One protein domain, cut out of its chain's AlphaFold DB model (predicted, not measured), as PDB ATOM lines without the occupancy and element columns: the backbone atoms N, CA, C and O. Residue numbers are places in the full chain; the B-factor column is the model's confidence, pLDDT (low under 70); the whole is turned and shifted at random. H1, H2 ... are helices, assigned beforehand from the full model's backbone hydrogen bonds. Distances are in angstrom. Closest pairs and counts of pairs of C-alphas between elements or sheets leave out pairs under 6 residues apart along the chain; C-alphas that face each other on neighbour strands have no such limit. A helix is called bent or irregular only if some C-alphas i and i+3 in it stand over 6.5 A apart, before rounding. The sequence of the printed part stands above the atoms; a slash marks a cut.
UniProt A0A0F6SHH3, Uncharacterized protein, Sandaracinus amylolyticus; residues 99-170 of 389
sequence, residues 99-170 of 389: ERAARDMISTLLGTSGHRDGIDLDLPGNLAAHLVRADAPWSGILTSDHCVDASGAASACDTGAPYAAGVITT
ATOM      1  N   GLU A  99     -33.008  23.414 -47.943       97.94
ATOM      2  CA  GLU A  99     -33.955  24.104 -47.051       97.94
ATOM      3  C   GLU A  99     -35.350  24.202 -47.685       97.94
ATOM      4  O   GLU A  99     -36.359  23.895 -47.048       97.94
ATOM      5  N   ARG A 100     -35.415  24.591 -48.968       98.06
ATOM      6  CA  ARG A 100     -36.680  24.669 -49.717       98.06
ATOM      7  C   ARG A 100     -37.300  23.291 -49.927       98.06
ATOM      8  O   ARG A 100     -38.506  23.148 -49.767       98.06
ATOM      9  N   ALA A 101     -36.489  22.285 -50.243       98.25
ATOM     10  CA  ALA A 101     -36.952  20.909 -50.380       98.25
ATOM     11  C   ALA A 101     -37.546  20.366 -49.071       98.25
ATOM     12  O   ALA A 101     -38.601  19.741 -49.098       98.25
ATOM     13  N   ALA A 102     -36.929  20.652 -47.923       98.38
ATOM     14  CA  ALA A 102     -37.448  20.251 -46.617       98.38
ATOM     15  C   ALA A 102     -38.771  20.947 -46.273       98.38
ATOM     16  O   ALA A 102     -39.703  20.296 -45.791       98.38
ATOM     17  N   ARG A 103     -38.885  22.249 -46.576       98.12
ATOM     18  CA  ARG A 103     -40.151  22.988 -46.482       98.12
ATOM     19  C   ARG A 103     -41.245  22.329 -47.319       98.12
ATOM     20  O   ARG A 103     -42.329  22.068 -46.797       98.12
ATOM     21  N   ASP A 104     -40.963  22.044 -48.587       97.62
ATOM     22  CA  ASP A 104     -41.916  21.442 -49.526       97.62
ATOM     23  C   ASP A 104     -42.308  20.015 -49.100       97.62
ATOM     24  O   ASP A 104     -43.487  19.653 -49.147       97.62
ATOM     25  N   MET A 105     -41.346  19.227 -48.609       97.62
ATOM     26  CA  MET A 105     -41.569  17.880 -48.080       97.62
ATOM     27  C   MET A 105     -42.553  17.900 -46.909       97.62
ATOM     28  O   MET A 105     -43.558  17.191 -46.951       97.62
ATOM     29  N   ILE A 106     -42.316  18.729 -45.887       98.06
ATOM     30  CA  ILE A 106     -43.216  18.826 -44.725       98.06
ATOM     31  C   ILE A 106     -44.582  19.392 -45.111       98.06
ATOM     32  O   ILE A 106     -45.607  18.870 -44.670       98.06
ATOM     33  N   SER A 107     -44.612  20.392 -45.989       97.31
ATOM     34  CA  SER A 107     -45.859  20.970 -46.502       97.31
ATOM     35  C   SER A 107     -46.716  19.916 -47.212       97.31
ATOM     36  O   SER A 107     -47.913  19.795 -46.957       97.31
ATOM     37  N   THR A 108     -46.088  19.081 -48.044       95.75
ATOM     38  CA  THR A 108     -46.745  17.970 -48.748       95.75
ATOM     39  C   THR A 108     -47.197  16.884 -47.775       95.75
ATOM     40  O   THR A 108     -48.334  16.417 -47.845       95.75
ATOM     41  N   LEU A 109     -46.332  16.500 -46.833       95.12
ATOM     42  CA  LEU A 109     -46.594  15.445 -45.854       95.12
ATOM     43  C   LEU A 109     -47.827  15.748 -44.993       95.12
ATOM     44  O   LEU A 109     -48.641  14.855 -44.716       95.12
ATOM     45  N   LEU A 110     -47.956  17.008 -44.576       96.12
ATOM     46  CA  LEU A 110     -49.025  17.478 -43.700       96.12
ATOM     47  C   LEU A 110     -50.233  18.037 -44.461       96.12
ATOM     48  O   LEU A 110     -51.285  18.231 -43.851       96.12
ATOM     49  N   GLY A 111     -50.113  18.266 -45.773       95.38
ATOM     50  CA  GLY A 111     -51.149  18.919 -46.574       95.38
ATOM     51  C   GLY A 111     -51.355  20.384 -46.176       95.38
ATOM     52  O   GLY A 111     -52.490  20.862 -46.147       95.38
ATOM     53  N   THR A 112     -50.275  21.076 -45.816       93.44
ATOM     54  CA  THR A 112     -50.279  22.452 -45.306       93.44
ATOM     55  C   THR A 112     -49.442  23.342 -46.219       93.44
ATOM     56  O   THR A 112     -48.238  23.135 -46.319       93.44
ATOM     57  N   SER A 113     -50.059  24.318 -46.888       91.81
ATOM     58  CA  SER A 113     -49.345  25.367 -47.628       91.81
ATOM     59  C   SER A 113     -50.213  26.612 -47.831       91.81
ATOM     60  O   SER A 113     -51.439  26.522 -47.950       91.81
ATOM     61  N   GLY A 114     -49.575  27.782 -47.868       93.88
ATOM     62  CA  GLY A 114     -50.221  29.070 -48.112       93.88
ATOM     63  C   GLY A 114     -50.953  29.646 -46.897       93.88
ATOM     64  O   GLY A 114     -50.493  29.556 -45.763       93.88
ATOM     65  N   HIS A 115     -52.100  30.283 -47.131       95.25
ATOM     66  CA  HIS A 115     -52.865  30.966 -46.087       95.25
ATOM     67  C   HIS A 115     -54.362  30.703 -46.254       95.25
ATOM     68  O   HIS A 115     -54.884  30.770 -47.369       95.25
ATOM     69  N   ARG A 116     -55.066  30.416 -45.155       95.50
ATOM     70  CA  ARG A 116     -56.518  30.173 -45.169       95.50
ATOM     71  C   ARG A 116     -57.152  30.597 -43.852       95.50
ATOM     72  O   ARG A 116     -56.670  30.198 -42.802       95.50
ATOM     73  N   ASP A 117     -58.236  31.370 -43.906       93.81
ATOM     74  CA  ASP A 117     -59.041  31.760 -42.733       93.81
ATOM     75  C   ASP A 117     -58.213  32.355 -41.570       93.81
ATOM     76  O   ASP A 117     -58.452  32.086 -40.390       93.81
ATOM     77  N   GLY A 118     -57.191  33.154 -41.900       94.50
ATOM     78  CA  GLY A 118     -56.285  33.734 -40.903       94.50
ATOM     79  C   GLY A 118     -55.344  32.716 -40.246       94.50
ATOM     80  O   GLY A 118     -54.897  32.944 -39.120       94.50
ATOM     81  N   ILE A 119     -55.103  31.568 -40.882       96.69
ATOM     82  CA  ILE A 119     -54.104  30.564 -40.497       96.69
ATOM     83  C   ILE A 119     -52.963  30.622 -41.507       96.69
ATOM     84  O   ILE A 119     -53.190  30.454 -42.709       96.69
ATOM     85  N   ASP A 120     -51.745  30.812 -41.009       96.44
ATOM     86  CA  ASP A 120     -50.529  30.615 -41.792       96.44
ATOM     87  C   ASP A 120     -50.236  29.113 -41.899       96.44
ATOM     88  O   ASP A 120     -49.849  28.460 -40.929       96.44
ATOM     89  N   LEU A 121     -50.484  28.549 -43.084       97.19
ATOM     90  CA  LEU A 121     -50.275  27.131 -43.357       97.19
ATOM     91  C   LEU A 121     -48.815  26.813 -43.707       97.19
ATOM     92  O   LEU A 121     -48.481  25.637 -43.833       97.19
ATOM     93  N   ASP A 122     -47.946  27.819 -43.832       97.81
ATOM     94  CA  ASP A 122     -46.528  27.635 -44.143       97.81
ATOM     95  C   ASP A 122     -45.655  27.428 -42.891       97.81
ATOM     96  O   ASP A 122     -44.518  26.967 -43.022       97.81
ATOM     97  N   LEU A 123     -46.166  27.698 -41.678       97.38
ATOM     98  CA  LEU A 123     -45.403  27.576 -40.421       97.38
ATOM     99  C   LEU A 123     -44.683  26.220 -40.250       97.38
ATOM    100  O   LEU A 123     -43.497  26.234 -39.903       97.38
ATOM    101  N   PRO A 124     -45.307  25.049 -40.521       98.31
ATOM    102  CA  PRO A 124     -44.605  23.769 -40.427       98.31
ATOM    103  C   PRO A 124     -43.404  23.665 -41.371       98.31
ATOM    104  O   PRO A 124     -42.334  23.191 -40.990       98.31
ATOM    105  N   GLY A 125     -43.579  24.123 -42.611       98.31
ATOM    106  CA  GLY A 125     -42.535  24.096 -43.625       98.31
ATOM    107  C   GLY A 125     -41.407  25.088 -43.332       98.31
ATOM    108  O   GLY A 125     -40.240  24.778 -43.568       98.31
ATOM    109  N   ASN A 126     -41.725  26.253 -42.761       98.62
ATOM    110  CA  ASN A 126     -40.726  27.228 -42.325       98.62
ATOM    111  C   ASN A 126     -39.847  26.672 -41.195       98.62
ATOM    112  O   ASN A 126     -38.628  26.847 -41.245       98.62
ATOM    113  N   LEU A 127     -40.430  25.950 -40.226       98.69
ATOM    114  CA  LEU A 127     -39.661  25.268 -39.178       98.69
ATOM    115  C   LEU A 127     -38.718  24.213 -39.776       98.69
ATOM    116  O   LEU A 127     -37.541  24.176 -39.430       98.69
ATOM    117  N   ALA A 128     -39.194  23.407 -40.728       98.69
ATOM    118  CA  ALA A 128     -38.354  22.421 -41.409       98.69
ATOM    119  C   ALA A 128     -37.147  23.070 -42.114       98.69
ATOM    120  O   ALA A 128     -36.012  22.631 -41.931       98.69
ATOM    121  N   ALA A 129     -37.375  24.148 -42.872       98.62
ATOM    122  CA  ALA A 129     -36.303  24.903 -43.520       98.62
ATOM    123  C   ALA A 129     -35.318  25.507 -42.507       98.62
ATOM    124  O   ALA A 129     -34.111  25.490 -42.743       98.62
ATOM    125  N   HIS A 130     -35.817  26.016 -41.379       98.69
ATOM    126  CA  HIS A 130     -34.986  26.561 -40.309       98.69
ATOM    127  C   HIS A 130     -34.053  25.504 -39.707       98.69
ATOM    128  O   HIS A 130     -32.854  25.755 -39.603       98.69
ATOM    129  N   LEU A 131     -34.569  24.313 -39.384       98.69
ATOM    130  CA  LEU A 131     -33.758  23.216 -38.842       98.69
ATOM    131  C   LEU A 131     -32.655  22.795 -39.823       98.69
ATOM    132  O   LEU A 131     -31.509  22.618 -39.419       98.69
ATOM    133  N   VAL A 132     -32.967  22.717 -41.122       98.50
ATOM    134  CA  VAL A 132     -31.965  22.431 -42.162       98.50
ATOM    135  C   VAL A 132     -30.921  23.535 -42.257       98.50
ATOM    136  O   VAL A 132     -29.736  23.240 -42.389       98.50
ATOM    137  N   ARG A 133     -31.323  24.808 -42.206       98.12
ATOM    138  CA  ARG A 133     -30.390  25.943 -42.264       98.12
ATOM    139  C   ARG A 133     -29.415  25.932 -41.093       98.12
ATOM    140  O   ARG A 133     -28.227  26.159 -41.299       98.12
ATOM    141  N   ALA A 134     -29.935  25.670 -39.897       98.19
ATOM    142  CA  ALA A 134     -29.180  25.642 -38.651       98.19
ATOM    143  C   ALA A 134     -28.375  24.347 -38.448       98.19
ATOM    144  O   ALA A 134     -27.651  24.254 -37.463       98.19
ATOM    145  N   ASP A 135     -28.517  23.365 -39.348       98.12
ATOM    146  CA  ASP A 135     -27.987  22.004 -39.184       98.12
ATOM    147  C   ASP A 135     -28.375  21.387 -37.823       98.12
ATOM    148  O   ASP A 135     -27.601  20.692 -37.172       98.12
ATOM    149  N   ALA A 136     -29.594  21.692 -37.373       98.50
ATOM    150  CA  ALA A 136     -30.118  21.254 -36.089       98.50
ATOM    151  C   ALA A 136     -30.629  19.801 -36.161       98.50
ATOM    152  O   ALA A 136     -31.022  19.345 -37.244       98.50
ATOM    153  N   PRO A 137     -30.680  19.082 -35.021       98.75
ATOM    154  CA  PRO A 137     -31.250  17.742 -34.961       98.75
ATOM    155  C   PRO A 137     -32.676  17.687 -35.514       98.75
ATOM    156  O   PRO A 137     -33.506  18.561 -35.241       98.75
ATOM    157  N   TRP A 138     -32.980  16.648 -36.297       98.69
ATOM    158  CA  TRP A 138     -34.282  16.525 -36.950       98.69
ATOM    159  C   TRP A 138     -35.425  16.289 -35.958       98.69
ATOM    160  O   TRP A 138     -36.561  16.670 -36.249       98.69
ATOM    161  N   SER A 139     -35.144  15.758 -34.760       98.75
ATOM    162  CA  SER A 139     -36.111  15.689 -33.652       98.75
ATOM    163  C   SER A 139     -36.783  17.036 -33.353       98.75
ATOM    164  O   SER A 139     -37.967  17.068 -32.997       98.75
ATOM    165  N   GLY A 140     -36.085  18.152 -33.612       98.75
ATOM    166  CA  GLY A 140     -36.591  19.521 -33.496       98.75
ATOM    167  C   GLY A 140     -37.893  19.783 -34.259       98.75
ATOM    168  O   GLY A 140     -38.661  20.662 -33.867       98.75
ATOM    169  N   ILE A 141     -38.212  18.995 -35.297       98.81
ATOM    170  CA  ILE A 141     -39.475  19.128 -36.039       98.81
ATOM    171  C   ILE A 141     -40.701  18.886 -35.144       98.81
ATOM    172  O   ILE A 141     -41.766  19.447 -35.394       98.81
ATOM    173  N   LEU A 142     -40.544  18.087 -34.083       98.69
ATOM    174  CA  LEU A 142     -41.567  17.812 -33.074       98.69
ATOM    175  C   LEU A 142     -41.283  18.489 -31.734       98.69
ATOM    176  O   LEU A 142     -42.217  18.768 -30.991       98.69
ATOM    177  N   THR A 143     -40.018  18.723 -31.395       98.69
ATOM    178  CA  THR A 143     -39.631  19.148 -30.040       98.69
ATOM    179  C   THR A 143     -39.337  20.638 -29.910       98.69
ATOM    180  O   THR A 143     -39.162  21.103 -28.786       98.69
ATOM    181  N   SER A 144     -39.312  21.393 -31.014       98.56
ATOM    182  CA  SER A 144     -39.111  22.845 -30.976       98.56
ATOM    183  C   SER A 144     -40.155  23.538 -30.093       98.56
ATOM    184  O   SER A 144     -41.353  23.265 -30.181       98.56
ATOM    185  N   ASP A 145     -39.699  24.476 -29.271       98.12
ATOM    186  CA  ASP A 145     -40.523  25.314 -28.394       98.12
ATOM    187  C   ASP A 145     -41.026  26.600 -29.078       98.12
ATOM    188  O   ASP A 145     -41.710  27.424 -28.469       98.12
ATOM    189  N   HIS A 146     -40.711  26.766 -30.360       98.00
ATOM    190  CA  HIS A 146     -41.090  27.910 -31.174       98.00
ATOM    191  C   HIS A 146     -41.492  27.483 -32.589       98.00
ATOM    192  O   HIS A 146     -41.195  26.380 -33.059       98.00
ATOM    193  N   CYS A 147     -42.163  28.404 -33.272       97.31
ATOM    194  CA  CYS A 147     -42.471  28.335 -34.691       97.31
ATOM    195  C   CYS A 147     -41.528  29.261 -35.470       97.31
ATOM    196  O   CYS A 147     -40.747  30.004 -34.878       97.31
ATOM    197  N   VAL A 148     -41.575  29.208 -36.800       98.19
ATOM    198  CA  VAL A 148     -40.728  30.052 -37.650       98.19
ATOM    199  C   VAL A 148     -41.592  30.803 -38.648       98.19
ATOM    200  O   VAL A 148     -42.370  30.199 -39.389       98.19
ATOM    201  N   ASP A 149     -41.452  32.124 -38.658       96.81
ATOM    202  CA  ASP A 149     -42.221  32.997 -39.536       96.81
ATOM    203  C   ASP A 149     -41.697  32.995 -40.985       96.81
ATOM    204  O   ASP A 149     -40.692  32.364 -41.327       96.81
ATOM    205  N   ALA A 150     -42.382  33.727 -41.867       95.88
ATOM    206  CA  ALA A 150     -42.016  33.822 -43.280       95.88
ATOM    207  C   ALA A 150     -40.633  34.462 -43.535       95.88
ATOM    208  O   ALA A 150     -40.061  34.256 -44.606       95.88
ATOM    209  N   SER A 151     -40.089  35.226 -42.580       96.75
ATOM    210  CA  SER A 151     -38.734  35.789 -42.656       96.75
ATOM    211  C   SER A 151     -37.654  34.787 -42.234       96.75
ATOM    212  O   SER A 151     -36.467  35.007 -42.482       96.75
ATOM    213  N   GLY A 152     -38.056  33.660 -41.641       95.62
ATOM    214  CA  GLY A 152     -37.155  32.656 -41.093       95.62
ATOM    215  C   GLY A 152     -36.745  32.922 -39.644       95.62
ATOM    216  O   GLY A 152     -35.825  32.252 -39.164       95.62
ATOM    217  N   ALA A 153     -37.387  33.876 -38.966       97.50
ATOM    218  CA  ALA A 153     -37.142  34.185 -37.564       97.50
ATOM    219  C   ALA A 153     -37.999  33.303 -36.648       97.50
ATOM    220  O   ALA A 153     -39.128  32.942 -36.983       97.50
ATOM    221  N   ALA A 154     -37.456  32.969 -35.475       97.50
ATOM    222  CA  ALA A 154     -38.212  32.287 -34.435       97.50
ATOM    223  C   ALA A 154     -39.361  33.180 -33.943       97.50
ATOM    224  O   ALA A 154     -39.172  34.367 -33.666       97.50
ATOM    225  N   SER A 155     -40.546  32.599 -33.810       97.25
ATOM    226  CA  SER A 155     -41.760  33.268 -33.360       97.25
ATOM    227  C   SER A 155     -42.540  32.371 -32.402       97.25
ATOM    228  O   SER A 155     -42.384  31.149 -32.384       97.25
ATOM    229  N   ALA A 156     -43.451  32.967 -31.632       96.38
ATOM    230  CA  ALA A 156     -44.452  32.179 -30.926       96.38
ATOM    231  C   ALA A 156     -45.312  31.393 -31.932       96.38
ATOM    232  O   ALA A 156     -45.590  31.873 -33.036       96.38
ATOM    233  N   CYS A 157     -45.740  30.194 -31.545       96.50
ATOM    234  CA  CYS A 157     -46.705  29.434 -32.328       96.50
ATOM    235  C   CYS A 157     -48.105  30.047 -32.225       96.50
ATOM    236  O   CYS A 157     -48.495  30.615 -31.205       96.50
ATOM    237  N   ASP A 158     -48.887  29.921 -33.292       96.06
ATOM    238  CA  ASP A 158     -50.114  30.691 -33.501       96.06
ATOM    239  C   ASP A 158     -51.364  30.103 -32.822       96.06
ATOM    240  O   ASP A 158     -52.476  30.579 -33.045       96.06
ATOM    241  N   THR A 159     -51.206  29.087 -31.973       95.94
ATOM    242  CA  THR A 159     -52.320  28.360 -31.335       95.94
ATOM    243  C   THR A 159     -52.843  29.011 -30.062       95.94
ATOM    244  O   THR A 159     -53.979  28.743 -29.672       95.94
ATOM    245  N   GLY A 160     -52.033  29.841 -29.399       96.50
ATOM    246  CA  GLY A 160     -52.341  30.388 -28.074       96.50
ATOM    247  C   GLY A 160     -52.211  29.378 -26.926       96.50
ATOM    248  O   GLY A 160     -52.605  29.693 -25.804       96.50
ATOM    249  N   ALA A 161     -51.678  28.178 -27.182       97.31
ATOM    250  CA  ALA A 161     -51.338  27.235 -26.122       97.31
ATOM    251  C   ALA A 161     -50.192  27.794 -25.255       97.31
ATOM    252  O   ALA A 161     -49.322  28.496 -25.773       97.31
ATOM    253  N   PRO A 162     -50.131  27.463 -23.952       97.00
ATOM    254  CA  PRO A 162     -49.043  27.894 -23.068       97.00
ATOM    255  C   PRO A 162     -47.732  27.114 -23.295       97.00
ATOM    256  O   PRO A 162     -46.828  27.168 -22.465       97.00
ATOM    257  N   TYR A 163     -47.645  26.350 -24.384       97.50
ATOM    258  CA  TYR A 163     -46.536  25.474 -24.742       97.50
ATOM    259  C   TYR A 163     -46.451  25.310 -26.269       97.50
ATOM    260  O   TYR A 163     -47.394  25.639 -26.993       97.50
ATOM    261  N   ALA A 164     -45.349  24.736 -26.753       97.69
ATOM    262  CA  ALA A 164     -45.153  24.359 -28.151       97.69
ATOM    263  C   ALA A 164     -44.445  22.997 -28.267       97.69
ATOM    264  O   ALA A 164     -43.728  22.574 -27.362       97.69
ATOM    265  N   ALA A 165     -44.704  22.310 -29.375       97.50
ATOM    266  CA  ALA A 165     -44.161  21.020 -29.768       97.50
ATOM    267  C   ALA A 165     -44.015  20.994 -31.302       97.50
ATOM    268  O   ALA A 165     -44.744  20.306 -32.021       97.50
ATOM    269  N   GLY A 166     -43.116  21.833 -31.813       98.00
ATOM    270  CA  GLY A 166     -42.775  21.944 -33.227       98.00
ATOM    271  C   GLY A 166     -43.994  22.059 -34.141       98.00
ATOM    272  O   GLY A 166     -44.918  22.844 -33.906       98.00
ATOM    273  N   VAL A 167     -44.013  21.258 -35.208       98.44
ATOM    274  CA  VAL A 167     -45.061  21.346 -36.233       98.44
ATOM    275  C   VAL A 167     -46.443  20.942 -35.723       98.44
ATOM    276  O   VAL A 167     -47.442  21.432 -36.253       98.44
ATOM    277  N   ILE A 168     -46.533  20.092 -34.694       98.12
ATOM    278  CA  ILE A 168     -47.816  19.531 -34.235       98.12
ATOM    279  C   ILE A 168     -48.609  20.496 -33.340       98.12
ATOM    280  O   ILE A 168     -49.800  20.284 -33.121       98.12
ATOM    281  N   THR A 169     -47.986  21.593 -32.897       97.19
ATOM    282  CA  THR A 169     -48.642  22.722 -32.208       97.19
ATOM    283  C   THR A 169     -48.747  23.970 -33.083       97.19
ATOM    284  O   THR A 169     -48.832  25.080 -32.563       97.19
ATOM    285  N   THR A 170     -48.731  23.822 -34.407       98.25
ATOM    286  CA  THR A 170     -49.116  24.895 -35.340       98.25
ATOM    287  C   THR A 170     -50.617  24.822 -35.618       98.25
ATOM    288  O   THR A 170     -51.181  23.723 -35.704       98.25
TER     289      THR A 170
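What this domain is: This is residues 99 to 170 of the 389 residues of an uncharacterized protein of Sandaracinus amylolyticus (UniProt A0A0F6SHH3). What shape do these coordinates make? Two helices, H1 and H2, fold back on each other as a helical hairpin, and two very short helices, H3 and H4, pack on H2 and on each other, apart from H1; H2 touches each of the other three helices in this compact, loop-rich body. Two long loops, residues 111 to 122 and 144 to 165, make much of the rest. What is it made of? The 72 printed residues hold four named helices, in the order H1, H2, H3, H4, and no named strand; the class is all helix, though under half of the residues, 31, are in named elements. How large is it? It is compact and rounded, with a radius of gyration of the C-alphas of 10.9 A and spans of 30 by 24 by 21 A.

How they stand to each other: How does the longest helix meet the next one? H1, residues 99 to 110, touches H2, residues 123 to 133, and the two form a helical hairpin. They run opposite ways at a shallow tilt of 34.7 degrees, only just short of steep, and their closest C-alphas, those of Arg 103 and Gly 125, are 3.9 A apart. What else does H2 touch? H2 is the hub and also touches H3, residues 140 to 143, with the closest C-alphas, Ala 128 and Ile 141, 6.4 A apart. It touches H4, residues 166 to 169, too, where the closest C-alphas, Pro 124 and Val 167, are 4.9 A apart. Do the short helices meet each other or H1? H3 and H4 touch, the closest C-alphas being those of Leu 142 and Gly 166 at 4.3 A; H1 is apart from both. What do the backbone N and O atoms show? In H1 and H2 every O i to N i+4 pair is within hydrogen-bond range. H3 and H4 are too short for such a pair, and each has its 1 O i to N i+3 pair within range.

Where its parts are: Where do the longer helices lie? H1 begins at C-alpha 99 (-33.955, 24.104, -47.051) and is 16.8 A long from first to last C-alpha, and H2, which begins at C-alpha 123 (-45.403, 27.576, -40.421), is 15.2 A long. Where are the short ones? H3 runs from Gly 140 to Thr 143, and H4 ends at C-alpha 169 (-48.642, 22.722, -32.208). H4 is neither bent nor irregular, but only just: C-alphas 166 and 169 are 6.0 A apart.

The domain as a whole: How far does it reach? The two C-alphas farthest apart, those of Asp 117 and Asp 135, are 32.7 A from each other. Which links are long? H1 to H2, with 12 residues, and H3 to H4, with 22, are long links, while H2 to H3 is a short link of 6 residues. Are the long links paired anywhere? Residues 115 to 116 pair antiparallel with 119 to 120, and residues 147 to 148 with 154 to 155. Is anything missing or uncertain? The printed part has no cut, its mean pLDDT is 97.3, and no printed residue is under 70.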